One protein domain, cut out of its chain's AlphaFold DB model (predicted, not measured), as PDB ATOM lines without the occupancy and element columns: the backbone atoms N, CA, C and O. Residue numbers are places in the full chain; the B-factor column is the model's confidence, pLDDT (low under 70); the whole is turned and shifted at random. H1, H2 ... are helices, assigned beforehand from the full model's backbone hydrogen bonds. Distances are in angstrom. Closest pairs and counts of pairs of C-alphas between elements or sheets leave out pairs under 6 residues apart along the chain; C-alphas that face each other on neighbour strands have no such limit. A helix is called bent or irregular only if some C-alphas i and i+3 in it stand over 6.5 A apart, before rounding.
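This is residues 4 to 107 of the 113 residues of an uncharacterized protein of Methanolobus tindarius DSM 2278 (UniProt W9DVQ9). Three long helical stretches lie in a row, with H3 in the middle, H1 along one side of it and H2b, the long arm of the bent helix H2, along the other. The short arm H2a crosses one end of the row, and at the opposite end residues 70 to 78 stick out. The 104 printed residues hold three named helices, in the order H1, H2, H3, and no named strand: the class is all helix. The whole is loose, with a radius of gyration of the C-alphas of 16.8 A and spans of 52 by 26 by 18 A, only just a rod.

H2, residues 34 to 70, was assigned as one helix by its hydrogen bonds but is bent, with C-alphas 43 and 46 7.8 A apart. Its arms H2a, residues 34 to 43, and H2b, residues 46 to 70, are about perpendicular at 86 degrees. H2b and H3, residues 80 to 106, form a helical hairpin: they touch, closest at the C-alphas of Gly 58 and Phe 90, 4.1 A, and run opposite ways at a shallow tilt of 26 degrees. H1, residues 4 to 31, touches H3, closest at the C-alphas of Thr 25 and Tyr 102, 5.3 A, and runs the same way at a shallow tilt of 27 degrees. H2a touches residues 104 to 105 of H3 alone, closest at the C-alphas of Ile 41 and Ala 104, 5.8 A; its steep tilt of 68 degrees is only just short of about perpendicular. With two of these three touching pairs at a shallow tilt, the helix packing is mostly aligned, but only just. H1 and H2a are close but not clearly touching, and H1 and H2b are apart. In H1, H2a, H2b and H3 every O i to N i+4 pair is within hydrogen-bond range.

H2b measures 36.7 A from first to last C-alpha, H2a 14.6 A, H3 38.5 A and H1 41.0 A. C-alpha 4 of H1 is at (128.540, 144.068, 154.589), C-alpha 46 of H2b at (91.151, 142.826, 147.242) and C-alpha 106 of H3 at (98.369, 129.445, 140.526).

The C-alphas of Asp 35 and Gly 75, the two farthest apart, are 52.4 A apart. The printed part has no cut; the link from H1 to H2 is tight, that from H2 to H3 short. Residues 4 to 5 are under pLDDT 70.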
ATOM      1  N   SER A   4     128.766 143.694 155.993       64.44
ATOM      2  CA  SER A   4     128.540 144.068 154.589       64.44
ATOM      3  C   SER A   4     128.360 142.858 153.667       64.44
ATOM      4  O   SER A   4     127.483 142.869 152.808       64.44
ATOM      5  N   SER A   5     129.124 141.778 153.868       66.62
ATOM      6  CA  SER A   5     129.034 140.571 153.031       66.62
ATOM      7  C   SER A   5     127.669 139.878 153.134       66.62
ATOM      8  O   SER A   5     127.136 139.405 152.131       66.62
ATOM      9  N   THR A   6     127.056 139.886 154.321       74.94
ATOM     10  CA  THR A   6     125.715 139.329 154.544       74.94
ATOM     11  C   THR A   6     124.631 140.171 153.868       74.94
ATOM     12  O   THR A   6     123.710 139.608 153.279       74.94
ATOM     13  N   PHE A   7     124.756 141.503 153.886       70.94
ATOM     14  CA  PHE A   7     123.823 142.401 153.194       70.94
ATOM     15  C   PHE A   7     123.863 142.228 151.672       70.94
ATOM     16  O   PHE A   7     122.810 142.143 151.047       70.94
ATOM     17  N   HIS A   8     125.053 142.108 151.077       77.62
ATOM     18  CA  HIS A   8     125.180 141.872 149.635       77.62
ATOM     19  C   HIS A   8     124.616 140.512 149.210       77.62
ATOM     20  O   HIS A   8     123.958 140.409 148.178       77.62
ATOM     21  N   PHE A   9     124.836 139.470 150.018       85.19
ATOM     22  CA  PHE A   9     124.255 138.156 149.754       85.19
ATOM     23  C   PHE A   9     122.724 138.177 149.841       85.19
ATOM     24  O   PHE A   9     122.053 137.603 148.986       85.19
ATOM     25  N   LEU A  10     122.165 138.862 150.844       85.81
ATOM     26  CA  LEU A  10     120.719 139.002 151.002       85.81
ATOM     27  C   LEU A  10     120.088 139.775 149.833       85.81
ATOM     28  O   LEU A  10     119.064 139.338 149.314       85.81
ATOM     29  N   ASP A  11     120.709 140.874 149.394       85.88
ATOM     30  CA  ASP A  11     120.276 141.637 148.213       85.88
ATOM     31  C   ASP A  11     120.230 140.740 146.966       85.88
ATOM     32  O   ASP A  11     119.205 140.659 146.283       85.88
ATOM     33  N   LEU A  12     121.298 139.975 146.721       89.88
ATOM     34  CA  LEU A  12     121.352 139.027 145.610       89.88
ATOM     35  C   LEU A  12     120.268 137.945 145.724       89.88
ATOM     36  O   LEU A  12     119.593 137.647 144.738       89.88
ATOM     37  N   ALA A  13     120.073 137.373 146.913       92.75
ATOM     38  CA  ALA A  13     119.067 136.343 147.150       92.75
ATOM     39  C   ALA A  13     117.647 136.860 146.870       92.75
ATOM     40  O   ALA A  13     116.883 136.201 146.164       92.75
ATOM     41  N   ILE A  14     117.308 138.064 147.344       93.94
ATOM     42  CA  ILE A  14     116.005 138.692 147.086       93.94
ATOM     43  C   ILE A  14     115.806 138.916 145.584       93.94
ATOM     44  O   ILE A  14     114.750 138.570 145.048       93.94
ATOM     45  N   ARG A  15     116.822 139.428 144.877       94.31
ATOM     46  CA  ARG A  15     116.766 139.617 143.417       94.31
ATOM     47  C   ARG A  15     116.546 138.302 142.677       94.31
ATOM     48  O   ARG A  15     115.715 138.249 141.773       94.31
ATOM     49  N   LEU A  16     117.234 137.234 143.073       96.25
ATOM     50  CA  LEU A  16     117.035 135.909 142.486       96.25
ATOM     51  C   LEU A  16     115.611 135.395 142.729       96.25
ATOM     52  O   LEU A  16     114.980 134.900 141.797       96.25
ATOM     53  N   CYS A  17     115.059 135.571 143.932       97.19
ATOM     54  CA  CYS A  17     113.669 135.213 144.220       97.19
ATOM     55  C   CYS A  17     112.667 135.998 143.358       97.19
ATOM     56  O   CYS A  17     111.708 135.408 142.857       97.19
ATOM     57  N   ILE A  18     112.901 137.297 143.145       97.06
ATOM     58  CA  ILE A  18     112.096 138.136 142.244       97.06
ATOM     59  C   ILE A  18     112.129 137.567 140.821       97.06
ATOM     60  O   ILE A  18     111.073 137.365 140.224       97.06
ATOM     61  N   VAL A  19     113.319 137.253 140.298       97.94
ATOM     62  CA  VAL A  19     113.487 136.678 138.953       97.94
ATOM     63  C   VAL A  19     112.763 135.336 138.833       97.94
ATOM     64  O   VAL A  19     112.012 135.128 137.882       97.94
ATOM     65  N   ILE A  20     112.922 134.444 139.813       97.62
ATOM     66  CA  ILE A  20     112.255 133.136 139.825       97.62
ATOM     67  C   ILE A  20     110.731 133.302 139.825       97.62
ATOM     68  O   ILE A  20     110.046 132.664 139.025       97.62
ATOM     69  N   LEU A  21     110.178 134.172 140.675       97.44
ATOM     70  CA  LEU A  21     108.733 134.416 140.715       97.44
ATOM     71  C   LEU A  21     108.215 135.049 139.425       97.44
ATOM     72  O   LEU A  21     107.142 134.668 138.960       97.44
ATOM     73  N   ALA A  22     108.965 135.972 138.823       97.00
ATOM     74  CA  ALA A  22     108.607 136.566 137.541       97.00
ATOM     75  C   ALA A  22     108.558 135.505 136.428       97.00
ATOM     76  O   ALA A  22     107.583 135.455 135.677       97.00
ATOM     77  N   LEU A  23     109.544 134.602 136.371       97.88
ATOM     78  CA  LEU A  23     109.570 133.489 135.415       97.88
ATOM     79  C   LEU A  23     108.400 132.526 135.617       97.88
ATOM     80  O   LEU A  23     107.710 132.183 134.659       97.88
ATOM     81  N   LEU A  24     108.137 132.122 136.860       96.50
ATOM     82  CA  LEU A  24     107.018 131.238 137.185       96.50
ATOM     83  C   LEU A  24     105.667 131.879 136.851       96.50
ATOM     84  O   LEU A  24     104.781 131.210 136.324       96.50
ATOM     85  N   THR A  25     105.513 133.171 137.138       95.50
ATOM     86  CA  THR A  25     104.295 133.921 136.813       95.50
ATOM     87  C   THR A  25     104.115 134.022 135.303       95.50
ATOM     88  O   THR A  25     103.037 133.720 134.806       95.50
ATOM     89  N   SER A  26     105.176 134.360 134.564       96.50
ATOM     90  CA  SER A  26     105.165 134.417 133.098       96.50
ATOM     91  C   SER A  26     104.782 133.071 132.479       96.50
ATOM     92  O   SER A  26     103.885 133.000 131.643       96.50
ATOM     93  N   TYR A  27     105.369 131.976 132.967       95.88
ATOM     94  CA  TYR A  27     105.009 130.625 132.542       95.88
ATOM     95  C   TYR A  27     103.514 130.322 132.741       95.88
ATOM     96  O   TYR A  27     102.874 129.761 131.850       95.88
ATOM     97  N   LEU A  28     102.934 130.712 133.882       93.06
ATOM     98  CA  LEU A  28     101.503 130.526 134.135       93.06
ATOM     99  C   LEU A  28     100.630 131.391 133.218       93.06
ATOM    100  O   LEU A  28      99.610 130.902 132.742       93.06
ATOM    101  N   LEU A  29     101.033 132.635 132.949       92.88
ATOM    102  CA  LEU A  29     100.311 133.538 132.046       92.88
ATOM    103  C   LEU A  29     100.270 133.018 130.604       92.88
ATOM    104  O   LEU A  29      99.284 133.241 129.913       92.88
ATOM    105  N   ILE A  30     101.317 132.319 130.157       94.75
ATOM    106  CA  ILE A  30     101.373 131.715 128.817       94.75
ATOM    107  C   ILE A  30     100.540 130.427 128.751       94.75
ATOM    108  O   ILE A  30      99.973 130.106 127.711       94.75
ATOM    109  N   ARG A  31     100.491 129.656 129.845       93.31
ATOM    110  CA  ARG A  31      99.889 128.315 129.857       93.31
ATOM    111  C   ARG A  31      98.389 128.298 130.165       93.31
ATOM    112  O   ARG A  31      97.722 127.339 129.791       93.31
ATOM    113  N   ILE A  32      97.881 129.270 130.921       90.06
ATOM    114  CA  ILE A  32      96.493 129.287 131.400       90.06
ATOM    115  C   ILE A  32      95.647 130.194 130.506       90.06
ATOM    116  O   ILE A  32      96.078 131.287 130.149       90.06
ATOM    117  N   ASP A  33      94.416 129.768 130.211       91.12
ATOM    118  CA  ASP A  33      93.467 130.580 129.454       91.12
ATOM    119  C   ASP A  33      93.213 131.950 130.114       91.12
ATOM    120  O   ASP A  33      93.010 132.028 131.337       91.12
ATOM    121  N   PRO A  34      93.147 133.041 129.327       89.69
ATOM    122  CA  PRO A  34      92.947 134.394 129.847       89.69
ATOM    123  C   PRO A  34      91.704 134.552 130.731       89.69
ATOM    124  O   PRO A  34      91.731 135.292 131.717       89.69
ATOM    125  N   ASP A  35      90.619 133.841 130.425       90.81
ATOM    126  CA  ASP A  35      89.374 133.920 131.197       90.81
ATOM    127  C   ASP A  35      89.492 133.245 132.566       90.81
ATOM    128  O   ASP A  35      88.985 133.758 133.568       90.81
ATOM    129  N   VAL A  36      90.256 132.154 132.645       88.56
ATOM    130  CA  VAL A  36      90.571 131.486 133.911       88.56
ATOM    131  C   VAL A  36      91.465 132.381 134.770       88.56
ATOM    132  O   VAL A  36      91.220 132.527 135.968       88.56
ATOM    133  N   ILE A  37      92.466 133.036 134.169       91.00
ATOM    134  CA  ILE A  37      93.318 134.015 134.863       91.00
ATOM    135  C   ILE A  37      92.462 135.158 135.420       91.00
ATOM    136  O   ILE A  37      92.601 135.520 136.590       91.00
ATOM    137  N   ARG A  38      91.540 135.696 134.613       90.69
ATOM    138  CA  ARG A  38      90.639 136.782 135.012       90.69
ATOM    139  C   ARG A  38      89.793 136.406 136.228       90.69
ATOM    140  O   ARG A  38      89.760 137.182 137.181       90.69
ATOM    141  N   SER A  39      89.160 135.227 136.225       90.50
ATOM    142  CA  SER A  39      88.369 134.729 137.367       90.50
ATOM    143  C   SER A  39      89.204 134.675 138.649       90.50
ATOM    144  O   SER A  39      88.836 135.243 139.679       90.50
ATOM    145  N   ARG A  40      90.396 134.076 138.574       89.81
ATOM    146  CA  ARG A  40      91.271 133.894 139.741       89.81
ATOM    147  C   ARG A  40      91.799 135.214 140.303       89.81
ATOM    148  O   ARG A  40      91.847 135.409 141.523       89.81
ATOM    149  N   ILE A  41      92.159 136.147 139.419       91.38
ATOM    150  CA  ILE A  41      92.551 137.507 139.805       91.38
ATOM    151  C   ILE A  41      91.376 138.229 140.462       91.38
ATOM    152  O   ILE A  41      91.590 138.889 141.476       91.38
ATOM    153  N   TYR A  42      90.153 138.078 139.946       91.38
ATOM    154  CA  TYR A  42      88.960 138.709 140.512       91.38
ATOM    155  C   TYR A  42      88.704 138.265 141.958       91.38
ATOM    156  O   TYR A  42      88.514 139.104 142.839       91.38
ATOM    157  N   VAL A  43      88.806 136.962 142.242       89.31
ATOM    158  CA  VAL A  43      88.676 136.421 143.610       89.31
ATOM    159  C   VAL A  43      89.763 136.971 144.540       89.31
ATOM    160  O   VAL A  43      89.505 137.283 145.704       89.31
ATOM    161  N   SER A  44      90.979 137.137 144.023       90.81
ATOM    162  CA  SER A  44      92.141 137.607 144.787       90.81
ATOM    163  C   SER A  44      92.296 139.134 144.793       90.81
ATOM    164  O   SER A  44      93.247 139.656 145.383       90.81
ATOM    165  N   PHE A  45      91.381 139.867 144.151       92.06
ATOM    166  CA  PHE A  45      91.582 141.265 143.769       92.06
ATOM    167  C   PHE A  45      91.788 142.186 144.969       92.06
ATOM    168  O   PHE A  45      92.678 143.032 144.952       92.06
ATOM    169  N   ASN A  46      91.021 141.993 146.045       92.12
ATOM    170  CA  ASN A  46      91.151 142.826 147.242       92.12
ATOM    171  C   ASN A  46      92.545 142.694 147.881       92.12
ATOM    172  O   ASN A  46      93.130 143.675 148.341       92.12
ATOM    173  N   ASN A  47      93.110 141.484 147.853       91.75
ATOM    174  CA  ASN A  47      94.442 141.233 148.383       91.75
ATOM    175  C   ASN A  47      95.521 141.797 147.444       91.75
ATOM    176  O   ASN A  47      96.424 142.499 147.891       91.75
ATOM    177  N   LEU A  48      95.378 141.582 146.130       95.06
ATOM    178  CA  LEU A  48      96.273 142.158 145.120       95.06
ATOM    179  C   LEU A  48      96.308 143.686 145.187       95.06
ATOM    180  O   LEU A  48      97.387 144.268 145.146       95.06
ATOM    181  N   LYS A  49      95.154 144.337 145.376       96.44
ATOM    182  CA  LYS A  49      95.051 145.790 145.547       96.44
ATOM    183  C   LYS A  49      95.879 146.279 146.734       96.44
ATOM    184  O   LYS A  49      96.630 147.240 146.595       96.44
ATOM    185  N   LYS A  50      95.786 145.611 147.888       96.31
ATOM    186  CA  LYS A  50      96.569 145.954 149.086       96.31
ATOM    187  C   LYS A  50      98.076 145.902 148.812       96.31
ATOM    188  O   LYS A  50      98.792 146.843 149.150       96.31
ATOM    189  N   TYR A  51      98.559 144.828 148.189       97.12
ATOM    190  CA  TYR A  51      99.989 144.685 147.897       97.12
ATOM    191  C   TYR A  51     100.459 145.574 146.750       97.12
ATOM    192  O   TYR A  51     101.606 146.005 146.756       97.12
ATOM    193  N   PHE A  52      99.578 145.915 145.810       97.38
ATOM    194  CA  PHE A  52      99.869 146.914 144.791       97.38
ATOM    195  C   PHE A  52     100.070 148.304 145.409       97.38
ATOM    196  O   PHE A  52     101.024 148.996 145.063       97.38
ATOM    197  N   VAL A  53      99.248 148.694 146.391       97.50
ATOM    198  CA  VAL A  53      99.461 149.942 147.149       97.50
ATOM    199  C   VAL A  53     100.810 149.914 147.871       97.50
ATOM    200  O   VAL A  53     101.563 150.880 147.793       97.50
ATOM    201  N   PHE A  54     101.161 148.794 148.509       97.31
ATOM    202  CA  PHE A  54     102.470 148.632 149.152       97.31
ATOM    203  C   PHE A  54     103.640 148.750 148.158       97.31
ATOM    204  O   PHE A  54     104.598 149.474 148.426       97.31
ATOM    205  N   LEU A  55     103.537 148.114 146.986       97.88
ATOM    206  CA  LEU A  55     104.503 148.259 145.893       97.88
ATOM    207  C   LEU A  55     104.620 149.712 145.423       97.88
ATOM    208  O   LEU A  55     105.723 150.187 145.172       97.88
ATOM    209  N   THR A  56     103.501 150.433 145.345       97.69
ATOM    210  CA  THR A  56     103.488 151.843 144.933       97.69
ATOM    211  C   THR A  56     104.300 152.704 145.902       97.69
ATOM    212  O   THR A  56     105.111 153.517 145.469       97.69
ATOM    213  N   VAL A  57     104.154 152.485 147.214       96.88
ATOM    214  CA  VAL A  57     104.977 153.161 148.233       96.88
ATOM    215  C   VAL A  57     106.457 152.806 148.064       96.88
ATOM    216  O   VAL A  57     107.304 153.697 148.089       96.88
ATOM    217  N   GLY A  58     106.773 151.530 147.832       96.81
ATOM    218  CA  GLY A  58     108.138 151.091 147.534       96.81
ATOM    219  C   GLY A  58     108.724 151.783 146.299       96.81
ATOM    220  O   GLY A  58     109.873 152.215 146.321       96.81
ATOM    221  N   PHE A  59     107.928 151.953 145.243       96.50
ATOM    222  CA  PHE A  59     108.344 152.637 144.020       96.50
ATOM    223  C   PHE A  59     108.607 154.131 144.246       96.50
ATOM    224  O   PHE A  59     109.578 154.672 143.727       96.50
ATOM    225  N   VAL A  60     107.797 154.799 145.075       97.56
ATOM    226  CA  VAL A  60     108.055 156.192 145.478       97.56
ATOM    227  C   VAL A  60     109.386 156.305 146.223       97.56
ATOM    228  O   VAL A  60     110.170 157.200 145.923       97.56
ATOM    229  N   LEU A  61     109.682 155.387 147.148       95.81
ATOM    230  CA  LEU A  61     110.969 155.368 147.855       95.81
ATOM    231  C   LEU A  61     112.146 155.135 146.904       95.81
ATOM    232  O   LEU A  61     113.177 155.781 147.055       95.81
ATOM    233  N   TYR A  62     111.983 154.268 145.905       94.88
ATOM    234  CA  TYR A  62     112.976 154.086 144.848       94.88
ATOM    235  C   TYR A  62     113.227 155.385 144.065       94.88
ATOM    236  O   TYR A  62     114.374 155.778 143.882       94.88
ATOM    237  N   LEU A  63     112.177 156.105 143.659       95.44
ATOM    238  CA  LEU A  63     112.335 157.391 142.968       95.44
ATOM    239  C   LEU A  63     113.008 158.453 143.849       95.44
ATOM    240  O   LEU A  63     113.823 159.234 143.358       95.44
ATOM    241  N   LEU A  64     112.694 158.475 145.148       93.62
ATOM    242  CA  LEU A  64     113.360 159.355 146.108       93.62
ATOM    243  C   LEU A  64     114.843 159.008 146.260       93.62
ATOM    244  O   LEU A  64     115.668 159.917 146.304       93.62
ATOM    245  N   GLU A  65     115.195 157.723 146.296       93.12
ATOM    246  CA  GLU A  65     116.591 157.281 146.311       93.12
ATOM    247  C   GLU A  65     117.343 157.795 145.082       93.12
ATOM    248  O   GLU A  65     118.385 158.436 145.230       93.12
ATOM    249  N   VAL A  66     116.778 157.609 143.886       91.50
ATOM    250  CA  VAL A  66     117.361 158.094 142.627       91.50
ATOM    251  C   VAL A  66     117.552 159.612 142.663       91.50
ATOM    252  O   VAL A  66     118.620 160.110 142.301       91.50
ATOM    253  N   LEU A  67     116.558 160.359 143.156       92.06
ATOM    254  CA  LEU A  67     116.644 161.811 143.306       92.06
ATOM    255  C   LEU A  67     117.774 162.222 144.260       92.06
ATOM    256  O   LEU A  67     118.540 163.135 143.949       92.06
ATOM    257  N   VAL A  68     117.907 161.553 145.408       88.75
ATOM    258  CA  VAL A  68     118.998 161.802 146.366       88.75
ATOM    259  C   VAL A  68     120.348 161.471 145.736       88.75
ATOM    260  O   VAL A  68     121.312 162.206 145.935       88.75
ATOM    261  N   THR A  69     120.429 160.397 144.954       87.81
ATOM    262  CA  THR A  69     121.658 159.980 144.276       87.81
ATOM    263  C   THR A  69     122.114 160.992 143.229       87.81
ATOM    264  O   THR A  69     123.278 161.388 143.261       87.81
ATOM    265  N   ILE A  70     121.214 161.497 142.381       89.06
ATOM    266  CA  ILE A  70     121.544 162.500 141.352       89.06
ATOM    267  C   ILE A  70     121.986 163.836 141.969       89.06
ATOM    268  O   ILE A  70     122.878 164.492 141.440       89.06
ATOM    269  N   ASN A  71     121.395 164.231 143.099       87.62
ATOM    270  CA  ASN A  71     121.720 165.493 143.774       87.62
ATOM    271  C   ASN A  71     122.883 165.382 144.777       87.62
ATOM    272  O   ASN A  71     123.259 166.375 145.401       87.62
ATOM    273  N   SER A  72     123.441 164.185 144.980       85.75
ATOM    274  CA  SER A  72     124.542 163.977 145.924       85.75
ATOM    275  C   SER A  72     125.903 164.287 145.299       85.75
ATOM    276  O   SER A  72     126.150 163.990 144.133       85.75
ATOM    277  N   VAL A  73     126.811 164.864 146.095       84.12
ATOM    278  CA  VAL A  73     128.199 165.093 145.666       84.12
ATOM    279  C   VAL A  73     128.857 163.731 145.401       84.12
ATOM    280  O   VAL A  73     128.800 162.867 146.288       84.12
ATOM    281  N   PRO A  74     129.487 163.517 144.230       79.69
ATOM    282  CA  PRO A  74     130.183 162.271 143.926       79.69
ATOM    283  C   PRO A  74     131.203 161.922 145.019       79.69
ATOM    284  O   PRO A  74     132.037 162.749 145.381       79.69
ATOM    285  N   GLY A  75     131.115 160.710 145.573       74.06
ATOM    286  CA  GLY A  75     131.982 160.243 146.665       74.06
ATOM    287  C   GLY A  75     131.513 160.600 148.083       74.06
ATOM    288  O   GLY A  75     132.152 160.193 149.050       74.06
ATOM    289  N   SER A  76     130.398 161.321 148.240       80.94
ATOM    290  CA  SER A  76     129.803 161.554 149.561       80.94
ATOM    291  C   SER A  76     129.037 160.323 150.060       80.94
ATOM    292  O   SER A  76     128.142 159.827 149.385       80.94
ATOM    293  N   THR A  77     129.347 159.870 151.278       80.88
ATOM    294  CA  THR A  77     128.715 158.695 151.916       80.88
ATOM    295  C   THR A  77     127.547 159.057 152.838       80.88
ATOM    296  O   THR A  77     126.957 158.206 153.507       80.88
ATOM    297  N   ARG A  78     127.187 160.347 152.895       80.88
ATOM    298  CA  ARG A  78     126.241 160.914 153.872       80.88
ATOM    299  C   ARG A  78     124.865 160.240 153.855       80.88
ATOM    300  O   ARG A  78     124.190 160.231 154.881       80.88
ATOM    301  N   TYR A  79     124.453 159.693 152.712       84.31
ATOM    302  CA  TYR A  79     123.124 159.109 152.522       84.31
ATOM    303  C   TYR A  79     123.143 157.617 152.174       84.31
ATOM    304  O   TYR A  79     122.079 157.069 151.899       84.31
ATOM    305  N   ASP A  80     124.292 156.941 152.214       83.94
ATOM    306  CA  ASP A  80     124.418 155.559 151.719       83.94
ATOM    307  C   ASP A  80     123.466 154.595 152.432       83.94
ATOM    308  O   ASP A  80     122.716 153.868 151.786       83.94
ATOM    309  N   ASN A  81     123.393 154.676 153.764       83.94
ATOM    310  CA  ASN A  81     122.484 153.840 154.550       83.94
ATOM    311  C   ASN A  81     121.006 154.086 154.201       83.94
ATOM    312  O   ASN A  81     120.216 153.145 154.137       83.94
ATOM    313  N   ALA A  82     120.624 155.346 153.969       87.44
ATOM    314  CA  ALA A  82     119.252 155.702 153.611       87.44
ATOM    315  C   ALA A  82     118.897 155.197 152.204       87.44
ATOM    316  O   ALA A  82     117.828 154.617 152.021       87.44
ATOM    317  N   LYS A  83     119.817 155.343 151.241       87.31
ATOM    318  CA  LYS A  83     119.672 154.816 149.877       87.31
ATOM    319  C   LYS A  83     119.497 153.296 149.892       87.31
ATOM    320  O   LYS A  83     118.544 152.777 149.314       87.31
ATOM    321  N   SER A  84     120.351 152.576 150.623       86.81
ATOM    322  CA  SER A  84     120.248 151.118 150.762       86.81
ATOM    323  C   SER A  84     118.921 150.677 151.380       86.81
ATOM    324  O   SER A  84     118.326 149.708 150.912       86.81
ATOM    325  N   LEU A  85     118.418 151.392 152.392       89.31
ATOM    326  CA  LEU A  85     117.125 151.086 153.004       89.31
ATOM    327  C   LEU A  85     115.961 151.296 152.023       89.31
ATOM    328  O   LEU A  85     115.090 150.434 151.924       89.31
ATOM    329  N   MET A  86     115.953 152.407 151.280       93.00
ATOM    330  CA  MET A  86     114.924 152.693 150.269       93.00
ATOM    331  C   MET A  86     114.888 151.608 149.184       93.00
ATOM    332  O   MET A  86     113.812 151.107 148.849       93.00
ATOM    333  N   LEU A  87     116.059 151.184 148.697       91.38
ATOM    334  CA  LEU A  87     116.183 150.094 147.725       91.38
ATOM    335  C   LEU A  87     115.691 148.757 148.285       91.38
ATOM    336  O   LEU A  87     114.966 148.036 147.602       91.38
ATOM    337  N   LEU A  88     116.038 148.435 149.530       90.81
ATOM    338  CA  LEU A  88     115.617 147.194 150.175       90.81
ATOM    339  C   LEU A  88     114.096 147.143 150.370       90.81
ATOM    340  O   LEU A  88     113.471 146.124 150.075       90.81
ATOM    341  N   VAL A  89     113.473 148.248 150.795       94.25
ATOM    342  CA  VAL A  89     112.006 148.338 150.906       94.25
ATOM    343  C   VAL A  89     111.349 148.143 149.540       94.25
ATOM    344  O   VAL A  89     110.381 147.388 149.430       94.25
ATOM    345  N   PHE A  90     111.895 148.756 148.487       95.75
ATOM    346  CA  PHE A  90     111.397 148.564 147.127       95.75
ATOM    347  C   PHE A  90     111.479 147.096 146.687       95.75
ATOM    348  O   PHE A  90     110.472 146.526 146.261       95.75
ATOM    349  N   GLN A  91     112.631 146.448 146.858       95.19
ATOM    350  CA  GLN A  91     112.814 145.041 146.494       95.19
ATOM    351  C   GLN A  91     111.859 144.109 147.244       95.19
ATOM    352  O   GLN A  91     111.227 143.252 146.628       95.19
ATOM    353  N   ILE A  92     111.702 144.294 148.559       95.75
ATOM    354  CA  ILE A  92     110.758 143.505 149.361       95.75
ATOM    355  C   ILE A  92     109.328 143.730 148.868       95.75
ATOM    356  O   ILE A  92     108.579 142.767 148.707       95.75
ATOM    357  N   SER A  93     108.945 144.975 148.579       97.50
ATOM    358  CA  SER A  93     107.604 145.281 148.072       97.50
ATOM    359  C   SER A  93     107.318 144.612 146.725       97.50
ATOM    360  O   SER A  93     106.233 144.057 146.534       97.50
ATOM    361  N   MET A  94     108.313 144.561 145.834       97.38
ATOM    362  CA  MET A  94     108.229 143.861 144.553       97.38
ATOM    363  C   MET A  94     108.109 142.350 144.745       97.38
ATOM    364  O   MET A  94     107.235 141.726 144.145       97.38
ATOM    365  N   LEU A  95     108.943 141.769 145.610       97.44
ATOM    366  CA  LEU A  95     108.916 140.343 145.918       97.44
ATOM    367  C   LEU A  95     107.552 139.917 146.475       97.44
ATOM    368  O   LEU A  95     106.967 138.943 146.004       97.44
ATOM    369  N   VAL A  96     107.029 140.666 147.447       97.12
ATOM    370  CA  VAL A  96     105.728 140.401 148.073       97.12
ATOM    371  C   VAL A  96     104.603 140.509 147.045       97.12
ATOM    372  O   VAL A  96     103.749 139.624 146.977       97.12
ATOM    373  N   PHE A  97     104.603 141.549 146.209       97.88
ATOM    374  CA  PHE A  97     103.590 141.700 145.167       97.88
ATOM    375  C   PHE A  97     103.627 140.544 144.157       97.88
ATOM    376  O   PHE A  97     102.591 139.931 143.898       97.88
ATOM    377  N   LEU A  98     104.810 140.197 143.640       97.44
ATOM    378  CA  LEU A  98     104.981 139.080 142.705       97.44
ATOM    379  C   LEU A  98     104.561 137.747 143.318       97.44
ATOM    380  O   LEU A  98     103.920 136.944 142.644       97.44
ATOM    381  N   TYR A  99     104.867 137.514 144.593       96.75
ATOM    382  CA  TYR A  99     104.419 136.322 145.302       96.75
ATOM    383  C   TYR A  99     102.889 136.236 145.338       96.75
ATOM    384  O   TYR A  99     102.317 135.205 144.981       96.75
ATOM    385  N   HIS A 100     102.207 137.321 145.711       95.75
ATOM    386  CA  HIS A 100     100.746 137.331 145.763       95.75
ATOM    387  C   HIS A 100     100.100 137.237 144.380       95.75
ATOM    388  O   HIS A 100      99.069 136.578 144.249       95.75
ATOM    389  N   LEU A 101     100.716 137.817 143.349       95.88
ATOM    390  CA  LEU A 101     100.289 137.654 141.961       95.88
ATOM    391  C   LEU A 101     100.440 136.203 141.491       95.88
ATOM    392  O   LEU A 101      99.496 135.627 140.951       95.88
ATOM    393  N   TYR A 102     101.589 135.585 141.762       95.50
ATOM    394  CA  TYR A 102     101.845 134.182 141.454       95.50
ATOM    395  C   TYR A 102     100.827 133.261 142.133       95.50
ATOM    396  O   TYR A 102     100.245 132.396 141.482       95.50
ATOM    397  N   VAL A 103     100.576 133.457 143.431       93.31
ATOM    398  CA  VAL A 103      99.592 132.667 144.185       93.31
ATOM    399  C   VAL A 103      98.186 132.875 143.628       93.31
ATOM    400  O   VAL A 103      97.485 131.889 143.412       93.31
ATOM    401  N   ALA A 104      97.796 134.120 143.339       92.31
ATOM    402  CA  ALA A 104      96.493 134.425 142.755       92.31
ATOM    403  C   ALA A 104      96.277 133.680 141.432       92.31
ATOM    404  O   ALA A 104      95.209 133.123 141.219       92.31
ATOM    405  N   ILE A 105      97.291 133.607 140.567       92.62
ATOM    406  CA  ILE A 105      97.183 132.911 139.277       92.62
ATOM    407  C   ILE A 105      97.261 131.387 139.449       92.62
ATOM    408  O   ILE A 105      96.529 130.651 138.786       92.62
ATOM    409  N   LYS A 106      98.131 130.884 140.334       89.38
ATOM    410  CA  LYS A 106      98.369 129.445 140.526       89.38
ATOM    411  C   LYS A 106      97.172 128.717 141.128       89.38
ATOM    412  O   LYS A 106      96.891 127.594 140.708       89.38
ATOM    413  N   VAL A 107      96.532 129.296 142.147       76.12
ATOM    414  CA  VAL A 107      95.527 128.585 142.950       76.12
ATOM    415  C   VAL A 107      94.316 128.240 142.071       76.12
ATOM    416  O   VAL A 107      93.716 129.142 141.485       76.12
TER     417      VAL A 107